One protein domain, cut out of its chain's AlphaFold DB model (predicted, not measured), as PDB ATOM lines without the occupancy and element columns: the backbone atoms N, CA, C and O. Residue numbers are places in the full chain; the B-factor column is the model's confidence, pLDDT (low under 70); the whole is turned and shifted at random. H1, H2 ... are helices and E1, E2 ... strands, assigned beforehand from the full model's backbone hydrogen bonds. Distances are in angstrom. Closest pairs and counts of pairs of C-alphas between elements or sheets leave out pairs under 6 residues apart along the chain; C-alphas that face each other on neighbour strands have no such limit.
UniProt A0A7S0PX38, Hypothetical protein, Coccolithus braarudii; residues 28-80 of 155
ATOM      1  N   THR A  28     -26.486 -22.443  51.954       86.44
ATOM      2  CA  THR A  28     -27.392 -21.744  51.037       86.44
ATOM      3  C   THR A  28     -26.615 -20.683  50.265       86.44
ATOM      4  O   THR A  28     -25.954 -19.838  50.865       86.44
ATOM      5  N   ALA A  29     -26.706 -20.709  48.937       88.12
ATOM      6  CA  ALA A  29     -26.117 -19.710  48.054       88.12
ATOM      7  C   ALA A  29     -27.209 -18.769  47.527       88.12
ATOM      8  O   ALA A  29     -28.081 -19.174  46.755       88.12
ATOM      9  N   LEU A  30     -27.156 -17.498  47.927       89.38
ATOM     10  CA  LEU A  30     -28.071 -16.465  47.441       89.38
ATOM     11  C   LEU A  30     -27.543 -15.888  46.121       89.38
ATOM     12  O   LEU A  30     -26.416 -15.397  46.059       89.38
ATOM     13  N   THR A  31     -28.347 -15.930  45.060       90.12
ATOM     14  CA  THR A  31     -27.926 -15.481  43.722       90.12
ATOM     15  C   THR A  31     -28.834 -14.384  43.175       90.12
ATOM     16  O   THR A  31     -30.039 -14.365  43.399       90.12
ATOM     17  N   LEU A  32     -28.274 -13.435  42.420       87.31
ATOM     18  CA  LEU A  32     -29.062 -12.354  41.804       87.31
ATOM     19  C   LEU A  32     -29.847 -12.805  40.564       87.31
ATOM     20  O   LEU A  32     -30.667 -12.062  40.028       87.31
ATOM     21  N   SER A  33     -29.542 -13.969  40.010       87.00
ATOM     22  CA  SER A  33     -30.180 -14.485  38.803       87.00
ATOM     23  C   SER A  33     -30.296 -15.982  38.911       87.00
ATOM     24  O   SER A  33     -29.403 -16.628  39.455       87.00
ATOM     25  N   ASP A  34     -31.367 -16.504  38.339       84.56
ATOM     26  CA  ASP A  34     -31.573 -17.934  38.248       84.56
ATOM     27  C   ASP A  34     -30.526 -18.555  37.314       84.56
ATOM     28  O   ASP A  34     -30.389 -18.162  36.149       84.56
ATOM     29  N   ARG A  35     -29.711 -19.455  37.868       82.25
ATOM     30  CA  ARG A  35     -28.612 -20.129  37.173       82.25
ATOM     31  C   ARG A  35     -28.674 -21.622  37.497       82.25
ATOM     32  O   ARG A  35     -28.004 -22.045  38.437       82.25
ATOM     33  N   PRO A  36     -29.410 -22.423  36.709       80.06
ATOM     34  CA  PRO A  36     -29.621 -23.846  36.996       80.06
ATOM     35  C   PRO A  36     -28.316 -24.660  37.005       80.06
ATOM     36  O   PRO A  36     -28.193 -25.645  37.722       80.06
ATOM     37  N   PHE A  37     -27.286 -24.199  36.296       83.25
ATOM     38  CA  PHE A  37     -25.967 -24.831  36.317       83.25
ATOM     39  C   PHE A  37     -25.254 -24.742  37.685       83.25
ATOM     40  O   PHE A  37     -24.374 -25.545  37.978       83.25
ATOM     41  N   MET A  38     -25.627 -23.794  38.555       79.31
ATOM     42  CA  MET A  38     -25.038 -23.697  39.901       79.31
ATOM     43  C   MET A  38     -25.404 -24.901  40.772       79.31
ATOM     44  O   MET A  38     -24.548 -25.384  41.506       79.31
ATOM     45  N   SER A  39     -26.633 -25.415  40.660       79.62
ATOM     46  CA  SER A  39     -27.046 -26.619  41.390       79.62
ATOM     47  C   SER A  39     -26.393 -27.893  40.854       79.62
ATOM     48  O   SER A  39     -26.256 -28.856  41.596       79.62
ATOM     49  N   GLU A  40     -25.961 -27.901  39.590       83.62
ATOM     50  CA  GLU A  40     -25.208 -29.025  39.019       83.62
ATOM     51  C   GLU A  40     -23.749 -29.034  39.491       83.62
ATOM     52  O   GLU A  40     -23.197 -30.095  39.773       83.62
ATOM     53  N   LEU A  41     -23.122 -27.857  39.596       85.69
ATOM     54  CA  LEU A  41     -21.739 -27.731  40.062       85.69
ATOM     55  C   LEU A  41     -21.590 -27.907  41.578       85.69
ATOM     56  O   LEU A  41     -20.564 -28.414  42.032       85.69
ATOM     57  N   TRP A  42     -22.584 -27.475  42.354       85.31
ATOM     58  CA  TRP A  42     -22.579 -27.558  43.814       85.31
ATOM     59  C   TRP A  42     -23.877 -28.188  44.324       85.31
ATOM     60  O   TRP A  42     -24.737 -27.475  44.846       85.31
ATOM     61  N   PRO A  43     -24.022 -29.522  44.215       82.56
ATOM     62  CA  PRO A  43     -25.222 -30.222  44.677       82.56
ATOM     63  C   PRO A  43     -25.444 -30.085  46.192       82.56
ATOM     64  O   PRO A  43     -26.576 -30.159  46.662       82.56
ATOM     65  N   ASP A  44     -24.380 -29.817  46.948       82.00
ATOM     66  CA  ASP A  44     -24.433 -29.649  48.402       82.00
ATOM     67  C   ASP A  44     -24.913 -28.245  48.827       82.00
ATOM     68  O   ASP A  44     -25.084 -27.984  50.020       82.00
ATOM     69  N   LEU A  45     -25.121 -27.315  47.884       82.44
ATOM     70  CA  LEU A  45     -25.602 -25.959  48.157       82.44
ATOM     71  C   LEU A  45     -27.043 -25.766  47.683       82.44
ATOM     72  O   LEU A  45     -27.367 -25.894  46.502       82.44
ATOM     73  N   ALA A  46     -27.900 -25.312  48.594       85.19
ATOM     74  CA  ALA A  46     -29.223 -24.816  48.252       85.19
ATOM     75  C   ALA A  46     -29.095 -23.456  47.543       85.19
ATOM     76  O   ALA A  46     -28.806 -22.435  48.167       85.19
ATOM     77  N   CYS A  47     -29.290 -23.425  46.228       86.25
ATOM     78  CA  CYS A  47     -29.227 -22.191  45.447       86.25
ATOM     79  C   CYS A  47     -30.585 -21.472  45.458       86.25
ATOM     80  O   CYS A  47     -31.574 -22.010  44.969       86.25
ATOM     81  N   VAL A  48     -30.632 -20.239  45.974       88.44
ATOM     82  CA  VAL A  48     -31.862 -19.434  46.057       88.44
ATOM     83  C   VAL A  48     -31.704 -18.146  45.235       88.44
ATOM     84  O   VAL A  48     -30.926 -17.263  45.616       88.44
ATOM     85  N   PRO A  49     -32.411 -18.006  44.100       90.06
ATOM     86  CA  PRO A  49     -32.355 -16.804  43.278       90.06
ATOM     87  C   PRO A  49     -33.280 -15.693  43.804       90.06
ATOM     88  O   PRO A  49     -34.424 -15.934  44.171       90.06
ATOM     89  N   MET A  50     -32.814 -14.441  43.765       89.88
ATOM     90  CA  MET A  50     -33.583 -13.242  44.159       89.88
ATOM     91  C   MET A  50     -34.554 -12.753  43.070       89.88
ATOM     92  O   MET A  50     -35.183 -11.704  43.198       89.88
ATOM     93  N   GLY A  51     -34.652 -13.478  41.956       85.69
ATOM     94  CA  GLY A  51     -35.596 -13.204  40.881       85.69
ATOM     95  C   GLY A  51     -35.469 -14.209  39.741       85.69
ATOM     96  O   GLY A  51     -34.390 -14.749  39.502       85.69
ATOM     97  N   ALA A  52     -36.569 -14.428  39.019       81.12
ATOM     98  CA  ALA A  52     -36.627 -15.382  37.915       81.12
ATOM     99  C   ALA A  52     -35.742 -14.959  36.728       81.12
ATOM    100  O   ALA A  52     -35.718 -13.788  36.331       81.12
ATOM    101  N   GLY A  53     -35.024 -15.920  36.144       82.38
ATOM    102  CA  GLY A  53     -34.177 -15.716  34.969       82.38
ATOM    103  C   GLY A  53     -33.017 -14.734  35.179       82.38
ATOM    104  O   GLY A  53     -32.635 -14.389  36.303       82.38
ATOM    105  N   ILE A  54     -32.451 -14.247  34.073       80.81
ATOM    106  CA  ILE A  54     -31.309 -13.322  34.068       80.81
ATOM    107  C   ILE A  54     -31.814 -11.877  34.041       80.81
ATOM    108  O   ILE A  54     -32.675 -11.522  33.236       80.81
ATOM    109  N   ALA A  55     -31.275 -11.024  34.914       80.25
ATOM    110  CA  ALA A  55     -31.594  -9.600  34.902       80.25
ATOM    111  C   ALA A  55     -31.034  -8.937  33.629       80.25
ATOM    112  O   ALA A  55     -29.856  -8.598  33.566       80.25
ATOM    113  N   ALA A  56     -31.885  -8.748  32.617       79.94
ATOM    114  CA  ALA A  56     -31.504  -8.143  31.338       79.94
ATOM    115  C   ALA A  56     -31.325  -6.613  31.403       79.94
ATOM    116  O   ALA A  56     -30.768  -6.017  30.487       79.94
ATOM    117  N   THR A  57     -31.811  -5.969  32.469       86.62
ATOM    118  CA  THR A  57     -31.741  -4.513  32.654       86.62
ATOM    119  C   THR A  57     -31.083  -4.153  33.979       86.62
ATOM    120  O   THR A  57     -31.240  -4.859  34.980       86.62
ATOM    121  N   ASP A  58     -30.417  -2.997  34.017       85.44
ATOM    122  CA  ASP A  58     -29.822  -2.464  35.248       85.44
ATOM    123  C   ASP A  58     -30.860  -2.232  36.346       85.44
ATOM    124  O   ASP A  58     -30.603  -2.522  37.512       85.44
ATOM    125  N   ARG A  59     -32.071  -1.797  35.976       86.06
ATOM    126  CA  ARG A  59     -33.182  -1.632  36.921       86.06
ATOM    127  C   ARG A  59     -33.620  -2.967  37.527       86.06
ATOM    128  O   ARG A  59     -33.848  -3.040  38.731       86.06
ATOM    129  N   GLY A  60     -33.709  -4.021  36.712       85.50
ATOM    130  CA  GLY A  60     -34.015  -5.370  37.188       85.50
ATOM    131  C   GLY A  60     -32.927  -5.914  38.113       85.50
ATOM    132  O   GLY A  60     -33.237  -6.513  39.138       85.50
ATOM    133  N   ARG A  61     -31.654  -5.646  37.801       88.31
ATOM    134  CA  ARG A  61     -30.521  -6.014  38.658       88.31
ATOM    135  C   ARG A  61     -30.551  -5.268  39.995       88.31
ATOM    136  O   ARG A  61     -30.393  -5.902  41.033       88.31
ATOM    137  N   ALA A  62     -30.802  -3.959  39.976       89.62
ATOM    138  CA  ALA A  62     -30.880  -3.131  41.179       89.62
ATOM    139  C   ALA A  62     -32.015  -3.571  42.117       89.62
ATOM    140  O   ALA A  62     -31.814  -3.651  43.324       89.62
ATOM    141  N   ALA A  63     -33.184  -3.927  41.573       89.44
ATOM    142  CA  ALA A  63     -34.296  -4.439  42.373       89.44
ATOM    143  C   ALA A  63     -33.932  -5.741  43.110       89.44
ATOM    144  O   ALA A  63     -34.200  -5.870  44.299       89.44
ATOM    145  N   ARG A  64     -33.261  -6.678  42.429       91.62
ATOM    146  CA  ARG A  64     -32.835  -7.956  43.026       91.62
ATOM    147  C   ARG A  64     -31.719  -7.786  44.051       91.62
ATOM    148  O   ARG A  64     -31.715  -8.483  45.060       91.62
ATOM    149  N   LEU A  65     -30.797  -6.854  43.805       92.19
ATOM    150  CA  LEU A  65     -29.784  -6.473  44.789       92.19
ATOM    151  C   LEU A  65     -30.451  -5.915  46.047       92.19
ATOM    152  O   LEU A  65     -30.099  -6.314  47.149       92.19
ATOM    153  N   ARG A  66     -31.479  -5.076  45.885       92.75
ATOM    154  CA  ARG A  66     -32.222  -4.539  47.023       92.75
ATOM    155  C   ARG A  66     -32.934  -5.630  47.825       92.75
ATOM    156  O   ARG A  66     -32.932  -5.579  49.050       92.75
ATOM    157  N   THR A  67     -33.525  -6.623  47.161       91.00
ATOM    158  CA  THR A  67     -34.106  -7.798  47.835       91.00
ATOM    159  C   THR A  67     -33.047  -8.566  48.622       91.00
ATOM    160  O   THR A  67     -33.294  -8.924  49.771       91.00
ATOM    161  N   LEU A  68     -31.867  -8.780  48.028       91.94
ATOM    162  CA  LEU A  68     -30.751  -9.447  48.696       91.94
ATOM    163  C   LEU A  68     -30.319  -8.692  49.958       91.94
ATOM    164  O   LEU A  68     -30.190  -9.306  51.010       91.94
ATOM    165  N   GLU A  69     -30.135  -7.373  49.864       93.00
ATOM    166  CA  GLU A  69     -29.778  -6.518  51.004       93.00
ATOM    167  C   GLU A  69     -30.790  -6.646  52.144       93.00
ATOM    168  O   GLU A  69     -30.407  -6.914  53.275       93.00
ATOM    169  N   VAL A  70     -32.088  -6.536  51.843       93.62
ATOM    170  CA  VAL A  70     -33.149  -6.652  52.857       93.62
ATOM    171  C   VAL A  70     -33.156  -8.036  53.510       93.62
ATOM    172  O   VAL A  70     -33.405  -8.152  54.709       93.62
ATOM    173  N   LEU A  71     -32.880  -9.092  52.742       90.62
ATOM    174  CA  LEU A  71     -32.785 -10.449  53.275       90.62
ATOM    175  C   LEU A  71     -31.577 -10.588  54.208       90.62
ATOM    176  O   LEU A  71     -31.714 -11.166  55.284       90.62
ATOM    177  N   LEU A  72     -30.423 -10.029  53.835       90.62
ATOM    178  CA  LEU A  72     -29.231 -10.018  54.685       90.62
ATOM    179  C   LEU A  72     -29.452  -9.201  55.961       90.62
ATOM    180  O   LEU A  72     -29.093  -9.674  57.035       90.62
ATOM    181  N   ASP A  73     -30.104  -8.041  55.875       90.75
ATOM    182  CA  ASP A  73     -30.468  -7.240  57.047       90.75
ATOM    183  C   ASP A  73     -31.379  -8.039  57.988       90.75
ATOM    184  O   ASP A  73     -31.127  -8.119  59.191       90.75
ATOM    185  N   LEU A  74     -32.401  -8.707  57.441       87.75
ATOM    186  CA  LEU A  74     -33.289  -9.573  58.214       87.75
ATOM    187  C   LEU A  74     -32.528 -10.741  58.854       87.75
ATOM    188  O   LEU A  74     -32.766 -11.051  60.020       87.75
ATOM    189  N   ALA A  75     -31.627 -11.387  58.114       84.50
ATOM    190  CA  ALA A  75     -30.798 -12.466  58.635       84.50
ATOM    191  C   ALA A  75     -29.933 -11.963  59.796       84.50
ATOM    192  O   ALA A  75     -29.975 -12.547  60.872       84.50
ATOM    193  N   CYS A  76     -29.254 -10.828  59.639       82.44
ATOM    194  CA  CYS A  76     -28.480 -10.193  60.704       82.44
ATOM    195  C   CYS A  76     -29.339  -9.861  61.933       82.44
ATOM    196  O   CYS A  76     -28.911 -10.104  63.058       82.44
ATOM    197  N   CYS A  77     -30.566  -9.364  61.745       81.75
ATOM    198  CA  CYS A  77     -31.487  -9.110  62.855       81.75
ATOM    199  C   CYS A  77     -31.906 -10.397  63.585       81.75
ATOM    200  O   CYS A  77     -32.079 -10.379  64.805       81.75
ATOM    201  N   ARG A  78     -32.080 -11.508  62.862       75.38
ATOM    202  CA  ARG A  78     -32.505 -12.794  63.440       75.38
ATOM    203  C   ARG A  78     -31.358 -13.594  64.050       75.38
ATOM    204  O   ARG A  78     -31.597 -14.325  64.996       75.38
ATOM    205  N   VAL A  79     -30.130 -13.420  63.568       68.62
ATOM    206  CA  VAL A  79     -28.920 -14.120  64.049       68.62
ATOM    207  C   VAL A  79     -28.346 -13.467  65.323       68.62
ATOM    208  O   VAL A  79     -27.233 -13.754  65.750       68.62
ATOM    209  N   THR A  80     -29.106 -12.597  65.994       58.88
ATOM    210  CA  THR A  80     -28.648 -11.854  67.183       58.88
ATOM    211  C   THR A  80     -28.350 -12.732  68.406       58.88
ATOM    212  O   THR A  80     -27.747 -12.247  69.363       58.88
TER     213      THR A  80
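AT A GLANCE: This is residues 28 to 80 of the 155 residues of the protein "Hypothetical protein" of Coccolithus braarudii (UniProt A0A7S0PX38). A small sheet of two parallel strands, E1 and E2, stands between a short helix H1 on one side and a long helix H2 on the other, in a flat, loosely built model. H2 passes the sheet with its residues 64 to 72, and residues 73 to 80, of which 73 to 78 belong to H2, stick out. The printed part has 53 residues with elements in the order E1, H1, E2, H2, and its class is mixed, helices and strands. It is only just loose, close to compact, with a radius of gyration of the C-alphas of 12.3 A and spans of 34 by 31 by 10 A.

IN THESE COORDINATES: E1, residues 28 to 31, begins at C-alpha 28 (-27.392, -21.744, 51.037) and measures 9.6 A. E2, residues 45 to 49, measures 12.4 A. H1, residues 37 to 41, measures 6.3 A. H2, residues 58 to 78, measures 30.1 A and ends at C-alpha 78 (-32.505, -12.794, 63.440).

HOW THE PARTS SIT: E1 and E2 are parallel neighbours, with 31 degrees between their directions; N 29 and O 46 are 2.8 A apart and N 48 and O 29 are 2.9 A apart, within hydrogen-bond range. E1, H1 and E2 make a strand-helix-strand unit, two parallel neighbour strands with a helix between them along the chain, and its crossover is right-handed. The closest C-alphas of H1 and E2 are those of Ser 39 and Cys 47, 6.4 A apart. The closest C-alphas of E1 and H2 are those of Leu 30 and Leu 68, 7.6 A apart. H1 and H2 are apart. In both helices every O i to N i+4 pair is within hydrogen-bond range.

THE WHOLE: The two C-alphas farthest apart, those of Ala 56 and Thr 80, are 36.1 A apart. The printed part has no cut. The links E1 to H1 and H1 to E2 are tight, and E2 to H2 is short. Mean pLDDT of the printed part is 85.2, with residues 79 to 80 under 70.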